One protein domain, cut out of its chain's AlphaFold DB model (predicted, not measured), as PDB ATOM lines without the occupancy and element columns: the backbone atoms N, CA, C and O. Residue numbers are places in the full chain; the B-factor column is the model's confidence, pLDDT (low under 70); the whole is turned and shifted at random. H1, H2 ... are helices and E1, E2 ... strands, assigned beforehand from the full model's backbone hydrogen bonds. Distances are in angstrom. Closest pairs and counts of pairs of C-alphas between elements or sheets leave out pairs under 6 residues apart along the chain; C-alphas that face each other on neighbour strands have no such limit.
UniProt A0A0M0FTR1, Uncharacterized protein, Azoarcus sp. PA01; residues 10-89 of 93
ATOM      1  N   GLY A  10     137.293 152.784 241.324       87.81
ATOM      2  CA  GLY A  10     135.957 152.316 240.971       87.81
ATOM      3  C   GLY A  10     134.847 153.124 241.641       87.81
ATOM      4  O   GLY A  10     133.811 153.377 241.019       87.81
ATOM      5  N   ASP A  11     135.057 153.572 242.880       89.25
ATOM      6  CA  ASP A  11     134.125 154.455 243.593       89.25
ATOM      7  C   ASP A  11     134.111 155.851 242.961       89.25
ATOM      8  O   ASP A  11     133.043 156.411 242.700       89.25
ATOM      9  N   TRP A  12     135.288 156.389 242.633       89.75
ATOM     10  CA  TRP A  12     135.412 157.672 241.944       89.75
ATOM     11  C   TRP A  12     134.772 157.652 240.565       89.75
ATOM     12  O   TRP A  12     134.062 158.591 240.211       89.75
ATOM     13  N   LEU A  13     134.961 156.579 239.801       91.31
ATOM     14  CA  LEU A  13     134.322 156.428 238.502       91.31
ATOM     15  C   LEU A  13     132.795 156.383 238.633       91.31
ATOM     16  O   LEU A  13     132.106 157.029 237.852       91.31
ATOM     17  N   GLN A  14     132.248 155.682 239.628       90.25
ATOM     18  CA  GLN A  14     130.800 155.679 239.878       90.25
ATOM     19  C   GLN A  14     130.275 157.062 240.279       90.25
ATOM     20  O   GLN A  14     129.174 157.439 239.880       90.25
ATOM     21  N   HIS A  15     131.057 157.820 241.047       91.00
ATOM     22  CA  HIS A  15     130.679 159.154 241.497       91.00
ATOM     23  C   HIS A  15     130.745 160.197 240.372       91.00
ATOM     24  O   HIS A  15     129.848 161.028 240.237       91.00
ATOM     25  N   TYR A  16     131.793 160.141 239.549       90.81
ATOM     26  CA  TYR A  16     132.081 161.135 238.519       90.81
ATOM     27  C   TYR A  16     131.595 160.753 237.121       90.81
ATOM     28  O   TYR A  16     131.598 161.613 236.248       90.81
ATOM     29  N   CYS A  17     131.140 159.518 236.893       92.69
ATOM     30  CA  CYS A  17     130.594 159.071 235.609       92.69
ATOM     31  C   CYS A  17     129.125 158.605 235.701       92.69
ATOM     32  O   CYS A  17     128.830 157.439 235.403       92.69
ATOM     33  N   PRO A  18     128.177 159.468 236.117       93.25
ATOM     34  CA  PRO A  18     126.764 159.105 236.171       93.25
ATOM     35  C   PRO A  18     126.159 158.842 234.782       93.25
ATOM     36  O   PRO A  18     126.558 159.424 233.770       93.25
ATOM     37  N   LEU A  19     125.128 157.994 234.758       93.19
ATOM     38  CA  LEU A  19     124.202 157.855 233.635       93.19
ATOM     39  C   LEU A  19     123.056 158.854 233.821       93.19
ATOM     40  O   LEU A  19     122.256 158.708 234.745       93.19
ATOM     41  N   LEU A  20     122.973 159.857 232.950       90.06
ATOM     42  CA  LEU A  20     121.954 160.906 232.981       90.06
ATOM     43  C   LEU A  20     121.147 160.849 231.685       90.06
ATOM     44  O   LEU A  20     121.718 160.924 230.603       90.06
ATOM     45  N   ASP A  21     119.830 160.662 231.787       90.88
ATOM     46  CA  ASP A  21     118.921 160.594 230.629       90.88
ATOM     47  C   ASP A  21     119.380 159.614 229.521       90.88
ATOM     48  O   ASP A  21     119.217 159.859 228.329       90.88
ATOM     49  N   GLY A  22     119.979 158.482 229.915       90.75
ATOM     50  CA  GLY A  22     120.484 157.461 228.985       90.75
ATOM     51  C   GLY A  22     121.853 157.766 228.362       90.75
ATOM     52  O   GLY A  22     122.337 156.980 227.553       90.75
ATOM     53  N   GLN A  23     122.501 158.860 228.762       92.62
ATOM     54  CA  GLN A  23     123.830 159.264 228.321       92.62
ATOM     55  C   GLN A  23     124.802 159.253 229.503       92.62
ATOM     56  O   GLN A  23     124.544 159.852 230.547       92.62
ATOM     57  N   PHE A  24     125.944 158.584 229.357       93.56
ATOM     58  CA  PHE A  24     126.991 158.678 230.368       93.56
ATOM     59  C   PHE A  24     127.714 160.020 230.249       93.56
ATOM     60  O   PHE A  24     128.083 160.450 229.148       93.56
ATOM     61  N   VAL A  25     127.916 160.666 231.393       92.25
ATOM     62  CA  VAL A  25     128.612 161.947 231.501       92.25
ATOM     63  C   VAL A  25     129.740 161.777 232.495       92.25
ATOM     64  O   VAL A  25     129.482 161.483 233.652       92.25
ATOM     65  N   PHE A  26     130.976 161.987 232.059       91.81
ATOM     66  CA  PHE A  26     132.118 162.043 232.956       91.81
ATOM     67  C   PHE A  26     132.382 163.491 233.365       91.81
ATOM     68  O   PHE A  26     132.663 164.340 232.519       91.81
ATOM     69  N   LEU A  27     132.315 163.774 234.661       91.81
ATOM     70  CA  LEU A  27     132.719 165.034 235.266       91.81
ATOM     71  C   LEU A  27     134.169 164.910 235.730       91.81
ATOM     72  O   LEU A  27     134.447 164.184 236.676       91.81
ATOM     73  N   ASN A  28     135.097 165.623 235.095       88.31
ATOM     74  CA  ASN A  28     136.492 165.609 235.516       88.31
ATOM     75  C   ASN A  28     136.676 166.484 236.766       88.31
ATOM     76  O   ASN A  28     136.612 167.706 236.653       88.31
ATOM     77  N   PRO A  29     136.955 165.922 237.955       82.69
ATOM     78  CA  PRO A  29     137.082 166.722 239.176       82.69
ATOM     79  C   PRO A  29     138.351 167.581 239.221       82.69
ATOM     80  O   PRO A  29     138.486 168.431 240.099       82.69
ATOM     81  N   LEU A  30     139.300 167.367 238.301       87.31
ATOM     82  CA  LEU A  30     140.531 168.153 238.225       87.31
ATOM     83  C   LEU A  30     140.362 169.422 237.382       87.31
ATOM     84  O   LEU A  30     140.929 170.454 237.737       87.31
ATOM     85  N   SER A  31     139.596 169.354 236.287       86.44
ATOM     86  CA  SER A  31     139.359 170.483 235.371       86.44
ATOM     87  C   SER A  31     137.950 171.074 235.456       86.44
ATOM     88  O   SER A  31     137.724 172.159 234.931       86.44
ATOM     89  N   TRP A  32     137.017 170.394 236.130       85.69
ATOM     90  CA  TRP A  32     135.579 170.700 236.163       85.69
ATOM     91  C   TRP A  32     134.894 170.671 234.790       85.69
ATOM     92  O   TRP A  32     133.795 171.198 234.623       85.69
ATOM     93  N   GLU A  33     135.523 170.028 233.810       89.19
ATOM     94  CA  GLU A  33     134.946 169.807 232.489       89.19
ATOM     95  C   GLU A  33     134.041 168.576 232.486       89.19
ATOM     96  O   GLU A  33     134.265 167.599 233.207       89.19
ATOM     97  N   THR A  34     133.011 168.620 231.645       90.25
ATOM     98  CA  THR A  34     132.108 167.498 231.413       90.25
ATOM     99  C   THR A  34     132.351 166.900 230.036       90.25
ATOM    100  O   THR A  34     132.444 167.605 229.031       90.25
ATOM    101  N   HIS A  35     132.435 165.575 229.985       90.75
ATOM    102  CA  HIS A  35     132.656 164.818 228.762       90.75
ATOM    103  C   HIS A  35     131.512 163.833 228.564       90.75
ATOM    104  O   HIS A  35     131.196 163.042 229.453       90.75
ATOM    105  N   LEU A  36     130.894 163.860 227.385       92.50
ATOM    106  CA  LEU A  36     129.966 162.806 226.987       92.50
ATOM    107  C   LEU A  36     130.776 161.562 226.643       92.50
ATOM    108  O   LEU A  36     131.685 161.622 225.813       92.50
ATOM    109  N   VAL A  37     130.448 160.443 227.278       91.62
ATOM    110  CA  VAL A  37     131.148 159.175 227.067       91.62
ATOM    111  C   VAL A  37     130.174 158.109 226.589       91.62
ATOM    112  O   VAL A  37     129.013 158.060 226.988       91.62
ATOM    113  N   THR A  38     130.630 157.268 225.669       92.00
ATOM    114  CA  THR A  38     129.850 156.120 225.201       92.00
ATOM    115  C   THR A  38     129.898 154.997 226.234       92.00
ATOM    116  O   THR A  38     130.789 154.956 227.080       92.00
ATOM    117  N   GLU A  39     128.977 154.038 226.149       91.38
ATOM    118  CA  GLU A  39     129.014 152.848 227.007       91.38
ATOM    119  C   GLU A  39     130.351 152.093 226.886       91.38
ATOM    120  O   GLU A  39     130.955 151.738 227.895       91.38
ATOM    121  N   SER A  40     130.879 151.932 225.669       90.62
ATOM    122  CA  SER A  40     132.181 151.286 225.457       90.62
ATOM    123  C   SER A  40     133.338 152.069 226.084       90.62
ATOM    124  O   SER A  40     134.250 151.468 226.641       90.62
ATOM    125  N   ALA A  41     133.289 153.405 226.058       91.62
ATOM    126  CA  ALA A  41     134.273 154.243 226.742       91.62
ATOM    127  C   ALA A  41     134.213 154.062 228.270       91.62
ATOM    128  O   ALA A  41     135.251 154.007 228.925       91.62
ATOM    129  N   VAL A  42     133.013 153.905 228.837       92.00
ATOM    130  CA  VAL A  42     132.839 153.605 230.265       92.00
ATOM    131  C   VAL A  42     133.426 152.242 230.630       92.00
ATOM    132  O   VAL A  42     134.016 152.121 231.700       92.00
ATOM    133  N   LEU A  43     133.306 151.229 229.767       92.81
ATOM    134  CA  LEU A  43     133.930 149.919 230.004       92.81
ATOM    135  C   LEU A  43     135.455 150.032 230.102       92.81
ATOM    136  O   LEU A  43     136.030 149.574 231.084       92.81
ATOM    137  N   VAL A  44     136.089 150.743 229.168       92.94
ATOM    138  CA  VAL A  44     137.541 150.982 229.203       92.94
ATOM    139  C   VAL A  44     137.947 151.777 230.454       92.94
ATOM    140  O   VAL A  44     138.959 151.476 231.080       92.94
ATOM    141  N   LEU A  45     137.141 152.753 230.893       94.00
ATOM    142  CA  LEU A  45     137.391 153.469 232.153       94.00
ATOM    143  C   LEU A  45     137.247 152.571 233.391       94.00
ATOM    144  O   LEU A  45     137.974 152.759 234.364       94.00
ATOM    145  N   ARG A  46     136.337 151.588 233.369       94.06
ATOM    146  CA  ARG A  46     136.195 150.593 234.445       94.06
ATOM    147  C   ARG A  46     137.401 149.660 234.502       94.06
ATOM    148  O   ARG A  46     137.880 149.377 235.594       94.06
ATOM    149  N   GLU A  47     137.904 149.222 233.353       94.38
ATOM    150  CA  GLU A  47     139.126 148.411 233.260       94.38
ATOM    151  C   GLU A  47     140.357 149.194 233.736       94.38
ATOM    152  O   GLU A  47     141.163 148.672 234.510       94.38
ATOM    153  N   ALA A  48     140.453 150.475 233.365       94.25
ATOM    154  CA  ALA A  48     141.477 151.380 233.873       94.25
ATOM    155  C   ALA A  48     141.399 151.512 235.404       94.25
ATOM    156  O   ALA A  48     142.406 151.345 236.091       94.25
ATOM    157  N   ALA A  49     140.203 151.756 235.950       94.06
ATOM    158  CA  ALA A  49     139.977 151.862 237.390       94.06
ATOM    159  C   ALA A  49     140.392 150.583 238.138       94.06
ATOM    160  O   ALA A  49     141.140 150.662 239.113       94.06
ATOM    161  N   ALA A  50     139.980 149.410 237.646       94.00
ATOM    162  CA  ALA A  50     140.374 148.119 238.208       94.00
ATOM    163  C   ALA A  50     141.899 147.913 238.153       94.00
ATOM    164  O   ALA A  50     142.516 147.502 239.132       94.00
ATOM    165  N   SER A  51     142.539 148.287 237.044       94.19
ATOM    166  CA  SER A  51     143.994 148.178 236.893       94.19
ATOM    167  C   SER A  51     144.760 149.090 237.858       94.19
ATOM    168  O   SER A  51     145.818 148.702 238.361       94.19
ATOM    169  N   ILE A  52     144.230 150.281 238.167       92.50
ATOM    170  CA  ILE A  52     144.788 151.180 239.193       92.50
ATOM    171  C   ILE A  52     144.640 150.557 240.589       92.50
ATOM    172  O   ILE A  52     145.587 150.592 241.376       92.50
ATOM    173  N   GLU A  53     143.487 149.956 240.896       90.62
ATOM    174  CA  GLU A  53     143.247 149.260 242.172       90.62
ATOM    175  C   GLU A  53     144.182 148.067 242.375       90.62
ATOM    176  O   GLU A  53     144.680 147.845 243.482       90.62
ATOM    177  N   GLU A  54     144.462 147.335 241.301       91.94
ATOM    178  CA  GLU A  54     145.370 146.190 241.295       91.94
ATOM    179  C   GLU A  54     146.859 146.592 241.218       91.94
ATOM    180  O   GLU A  54     147.729 145.728 241.322       91.94
ATOM    181  N   GLY A  55     147.181 147.882 241.053       91.06
ATOM    182  CA  GLY A  55     148.566 148.371 240.961       91.06
ATOM    183  C   GLY A  55     149.281 148.000 239.656       91.06
ATOM    184  O   GLY A  55     150.501 147.876 239.631       91.06
ATOM    185  N   ARG A  56     148.523 147.810 238.574       94.12
ATOM    186  CA  ARG A  56     148.982 147.335 237.256       94.12
ATOM    187  C   ARG A  56     148.493 148.234 236.123       94.12
ATOM    188  O   ARG A  56     148.259 147.789 235.005       94.12
ATOM    189  N   PHE A  57     148.357 149.521 236.427       93.12
ATOM    190  CA  PHE A  57     147.963 150.526 235.450       93.12
ATOM    191  C   PHE A  57     148.983 150.660 234.309       93.12
ATOM    192  O   PHE A  57     148.570 150.814 233.170       93.12
ATOM    193  N   ASP A  58     150.284 150.503 234.577       93.12
ATOM    194  CA  ASP A  58     151.311 150.525 233.522       93.12
ATOM    195  C   ASP A  58     151.113 149.400 232.493       93.12
ATOM    196  O   ASP A  58     151.155 149.651 231.295       93.12
ATOM    197  N   ALA A  59     150.792 148.182 232.944       94.31
ATOM    198  CA  ALA A  59     150.486 147.069 232.042       94.31
ATOM    199  C   ALA A  59     149.222 147.340 231.210       94.31
ATOM    200  O   ALA A  59     149.179 147.037 230.023       94.31
ATOM    201  N   PHE A  60     148.212 147.972 231.811       94.50
ATOM    202  CA  PHE A  60     147.022 148.410 231.085       94.50
ATOM    203  C   PHE A  60     147.341 149.486 230.028       94.50
ATOM    204  O   PHE A  60     146.748 149.482 228.952       94.50
ATOM    205  N   LEU A  61     148.298 150.389 230.281       93.94
ATOM    206  CA  LEU A  61     148.753 151.360 229.275       93.94
ATOM    207  C   LEU A  61     149.403 150.675 228.069       93.94
ATOM    208  O   LEU A  61     149.157 151.097 226.936       93.94
ATOM    209  N   ASP A  62     150.187 149.622 228.304       95.06
ATOM    210  CA  ASP A  62     150.776 148.814 227.235       95.06
ATOM    211  C   ASP A  62     149.683 148.098 226.422       95.06
ATOM    212  O   ASP A  62     149.677 148.200 225.195       95.06
ATOM    213  N   GLU A  63     148.699 147.475 227.083       93.69
ATOM    214  CA  GLU A  63     147.550 146.830 226.422       93.69
ATOM    215  C   GLU A  63     146.764 147.821 225.541       93.69
ATOM    216  O   GLU A  63     146.410 147.515 224.399       93.69
ATOM    217  N   VAL A  64     146.532 149.045 226.031       93.31
ATOM    218  CA  VAL A  64     145.882 150.110 225.251       93.31
ATOM    219  C   VAL A  64     146.735 150.511 224.046       93.31
ATOM    220  O   VAL A  64     146.195 150.711 222.956       93.31
ATOM    221  N   ALA A  65     148.055 150.623 224.203       92.81
ATOM    222  CA  ALA A  65     148.955 150.940 223.097       92.81
ATOM    223  C   ALA A  65     148.949 149.835 222.024       92.81
ATOM    224  O   ALA A  65     148.859 150.145 220.832       92.81
ATOM    225  N   GLU A  66     148.964 148.564 222.431       94.50
ATOM    226  CA  GLU A  66     148.853 147.408 221.533       94.50
ATOM    227  C   GLU A  66     147.495 147.350 220.813       94.50
ATOM    228  O   GLU A  66     147.430 146.970 219.642       94.50
ATOM    229  N   ALA A  67     146.420 147.798 221.468       90.56
ATOM    230  CA  ALA A  67     145.078 147.888 220.891       90.56
ATOM    231  C   ALA A  67     144.884 149.064 219.905       90.56
ATOM    232  O   ALA A  67     143.803 149.211 219.330       90.56
ATOM    233  N   GLY A  68     145.916 149.885 219.672       91.94
ATOM    234  CA  GLY A  68     145.870 151.032 218.756       91.94
ATOM    235  C   GLY A  68     145.743 152.396 219.441       91.94
ATOM    236  O   GLY A  68     145.514 153.399 218.764       91.94
ATOM    237  N   GLY A  69     145.930 152.444 220.759       91.19
ATOM    238  CA  GLY A  69     145.924 153.655 221.569       91.19
ATOM    239  C   GLY A  69     144.569 153.978 222.196       91.19
ATOM    240  O   GLY A  69     143.570 153.278 222.036       91.19
ATOM    241  N   TRP A  70     144.546 155.080 222.946       91.19
ATOM    242  CA  TRP A  70     143.356 155.524 223.658       91.19
ATOM    243  C   TRP A  70     142.269 156.036 222.711       91.19
ATOM    244  O   TRP A  70     142.558 156.796 221.780       91.19
ATOM    245  N   PRO A  71     140.991 155.751 223.007       85.56
ATOM    246  CA  PRO A  71     139.895 156.508 222.428       85.56
ATOM    247  C   PRO A  71     140.055 158.013 222.728       85.56
ATOM    248  O   PRO A  71     140.558 158.376 223.800       85.56
ATOM    249  N   PRO A  72     139.619 158.913 221.824       81.31
ATOM    250  CA  PRO A  72     139.793 160.353 221.998       81.31
ATOM    251  C   PRO A  72     139.277 160.859 223.350       81.31
ATOM    252  O   PRO A  72     138.135 160.604 223.728       81.31
ATOM    253  N   GLY A  73     140.128 161.586 224.078       80.75
ATOM    254  CA  GLY A  73     139.805 162.167 225.385       80.75
ATOM    255  C   GLY A  73     139.815 161.182 226.558       80.75
ATOM    256  O   GLY A  73     139.837 161.628 227.701       80.75
ATOM    257  N   LEU A  74     139.862 159.869 226.315       89.81
ATOM    258  CA  LEU A  74     139.731 158.862 227.368       89.81
ATOM    259  C   LEU A  74     140.989 158.718 228.231       89.81
ATOM    260  O   LEU A  74     140.886 158.495 229.436       89.81
ATOM    261  N   GLU A  75     142.162 158.933 227.634       91.25
ATOM    262  CA  GLU A  75     143.440 158.941 228.353       91.25
ATOM    263  C   GLU A  75     143.444 159.968 229.491       91.25
ATOM    264  O   GLU A  75     143.881 159.678 230.604       91.25
ATOM    265  N   LEU A  76     142.925 161.171 229.220       89.31
ATOM    266  CA  LEU A  76     142.832 162.237 230.211       89.31
ATOM    267  C   LEU A  76     141.960 161.800 231.393       89.31
ATOM    268  O   LEU A  76     142.345 161.994 232.542       89.31
ATOM    269  N   LEU A  77     140.813 161.177 231.106       90.62
ATOM    270  CA  LEU A  77     139.872 160.727 232.130       90.62
ATOM    271  C   LEU A  77     140.467 159.612 232.998       90.62
ATOM    272  O   LEU A  77     140.344 159.657 234.221       90.62
ATOM    273  N   ALA A  78     141.170 158.652 232.393       91.56
ATOM    274  CA  ALA A  78     141.852 157.596 233.135       91.56
ATOM    275  C   ALA A  78     142.989 158.144 234.015       91.56
ATOM    276  O   ALA A  78     143.095 157.785 235.185       91.56
ATOM    277  N   ARG A  79     143.793 159.084 233.499       90.81
ATOM    278  CA  ARG A  79     144.844 159.760 234.282       90.81
ATOM    279  C   ARG A  79     144.274 160.586 235.441       90.81
ATOM    280  O   ARG A  79     144.902 160.663 236.502       90.81
ATOM    281  N   SER A  80     143.087 161.178 235.277       90.94
ATOM    282  CA  SER A  80     142.387 161.846 236.380       90.94
ATOM    283  C   SER A  80     142.069 160.874 237.518       90.94
ATOM    284  O   SER A  80     142.258 161.240 238.676       90.94
ATOM    285  N   LEU A  81     141.659 159.634 237.217       89.00
ATOM    286  CA  LEU A  81     141.409 158.609 238.241       89.00
ATOM    287  C   LEU A  81     142.683 158.271 239.027       89.00
ATOM    288  O   LEU A  81     142.637 158.223 240.255       89.00
ATOM    289  N   THR A  82     143.827 158.118 238.354       89.00
ATOM    290  CA  THR A  82     145.123 157.884 239.022       89.00
ATOM    291  C   THR A  82     145.488 159.038 239.954       89.00
ATOM    292  O   THR A  82     145.833 158.826 241.112       89.00
ATOM    293  N   THR A  83     145.319 160.276 239.484       89.81
ATOM    294  CA  THR A  83     145.630 161.478 240.273       89.81
ATOM    295  C   THR A  83     144.755 161.595 241.527       89.81
ATOM    296  O   THR A  83     145.226 162.050 242.566       89.81
ATOM    297  N   LEU A  84     143.478 161.196 241.455       85.81
ATOM    298  CA  LEU A  84     142.590 161.178 242.622       85.81
ATOM    299  C   LEU A  84     143.058 160.170 243.674       85.81
ATOM    300  O   LEU A  84     143.043 160.484 244.861       85.81
ATOM    301  N   VAL A  85     143.516 158.991 243.245       84.00
ATOM    302  CA  VAL A  85     144.080 157.988 244.158       84.00
ATOM    303  C   VAL A  85     145.331 158.501 244.847       84.00
ATOM    304  O   VAL A  85     145.476 158.309 246.052       84.00
ATOM    305  N   ASP A  86     146.228 159.144 244.106       84.62
ATOM    306  CA  ASP A  86     147.454 159.678 244.691       84.62
ATOM    307  C   ASP A  86     147.139 160.771 245.721       84.62
ATOM    308  O   ASP A  86     147.664 160.720 246.831       84.62
ATOM    309  N   ARG A  87     146.179 161.661 245.434       82.56
ATOM    310  CA  ARG A  87     145.711 162.668 246.403       82.56
ATOM    311  C   ARG A  87     145.109 162.054 247.666       82.56
ATOM    312  O   ARG A  87     145.405 162.524 248.756       82.56
ATOM    313  N   GLU A  88     144.287 161.012 247.543       78.00
ATOM    314  CA  GLU A  88     143.724 160.306 248.709       78.00
ATOM    315  C   GLU A  88     144.810 159.613 249.548       78.00
ATOM    316  O   GLU A  88     144.719 159.548 250.775       78.00
ATOM    317  N   ARG A  89     145.869 159.105 248.907       73.38
ATOM    318  CA  ARG A  89     147.024 158.528 249.612       73.38
ATOM    319  C   ARG A  89     147.828 159.589 250.363       73.38
ATOM    320  O   ARG A  89     148.310 159.296 251.452       73.38
TER     321      ARG A  89
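What this domain is: This is residues 10 to 89 of the 93 residues of an uncharacterized protein of Azoarcus sp. PA01 (UniProt A0A0M0FTR1). A small two-stranded hairpin, E1 and E2, stands at one end of a group of four helices with H2 in the middle. The longest helix, H4, runs along one side of H2 the same way, H3 folds back from the far end of H2, and H1 reaches from H2 at its first residue to E1 at its last. The printed part has 80 residues, with four named helices and two named strands in the order H1, E1, E2, H2, H3, H4; the sheet, E1 - E2, is antiparallel and the class is mostly helix. The whole is compact, with a radius of gyration of the C-alphas of 12.0 A and spans of 34 by 31 by 19 A.

How they stand to each other: Strands E1, residues 23 to 27, and E2, residues 34 to 37, form an antiparallel hairpin with 141 degrees between their directions. N 26 and O 35 are 2.8 A apart and N 37 and O 24 are 3.0 A apart, both within hydrogen-bond range. Residues 19 to 20 pair antiparallel with residues 23 to 24 of E1. The closest C-alphas of E1 and helix H1, residues 10 to 16, are those of Leu 27 and Tyr 16, 5.1 A apart. Helix H2, residues 39 to 53, is the hub and touches three helices. H1 touches H2 at a steep tilt of 48 degrees, opposite ways; their closest C-alphas are those of Gly 10 and Ala 49, 5.4 A apart. H4, residues 74 to 89, touches H2 at a shallow tilt of 32 degrees, the same way, with the C-alphas of Leu 45 and Ala 78 closest at 6.2 A. H3, residues 57 to 66, forms a helical hairpin with H2 at a steep tilt of 40 degrees; H2 touches it with residues 48 to 51 alone, and the closest C-alphas, of Ser 51 and Phe 57, are 4.8 A apart. H3 and H4 are near each other, while H3 is apart from H1, E1 and E2. In all four helices every O i to N i+4 pair is within hydrogen-bond range.

Where its parts are: E1 measures 12.7 A and E2 9.4 A from first to last C-alpha. H4 measures 23.4 A, H2 21.1 A, H3 14.3 A and H1 9.9 A. H1 begins at C-alpha 10 (135.957, 152.316, 240.971), E1 begins at C-alpha 23 (123.830, 159.264, 228.321), and H4 ends at C-alpha 89 (147.024, 158.528, 249.612).

The domain as a whole: The two C-alphas farthest apart, those of Asp 21 and Ala 59, are 34.4 A apart. The printed part has no cut and no long link; the links from E2 to H2 and from H2 to H3 are tight. The mean pLDDT of the printed part is 90.4, and no printed residue is under 70.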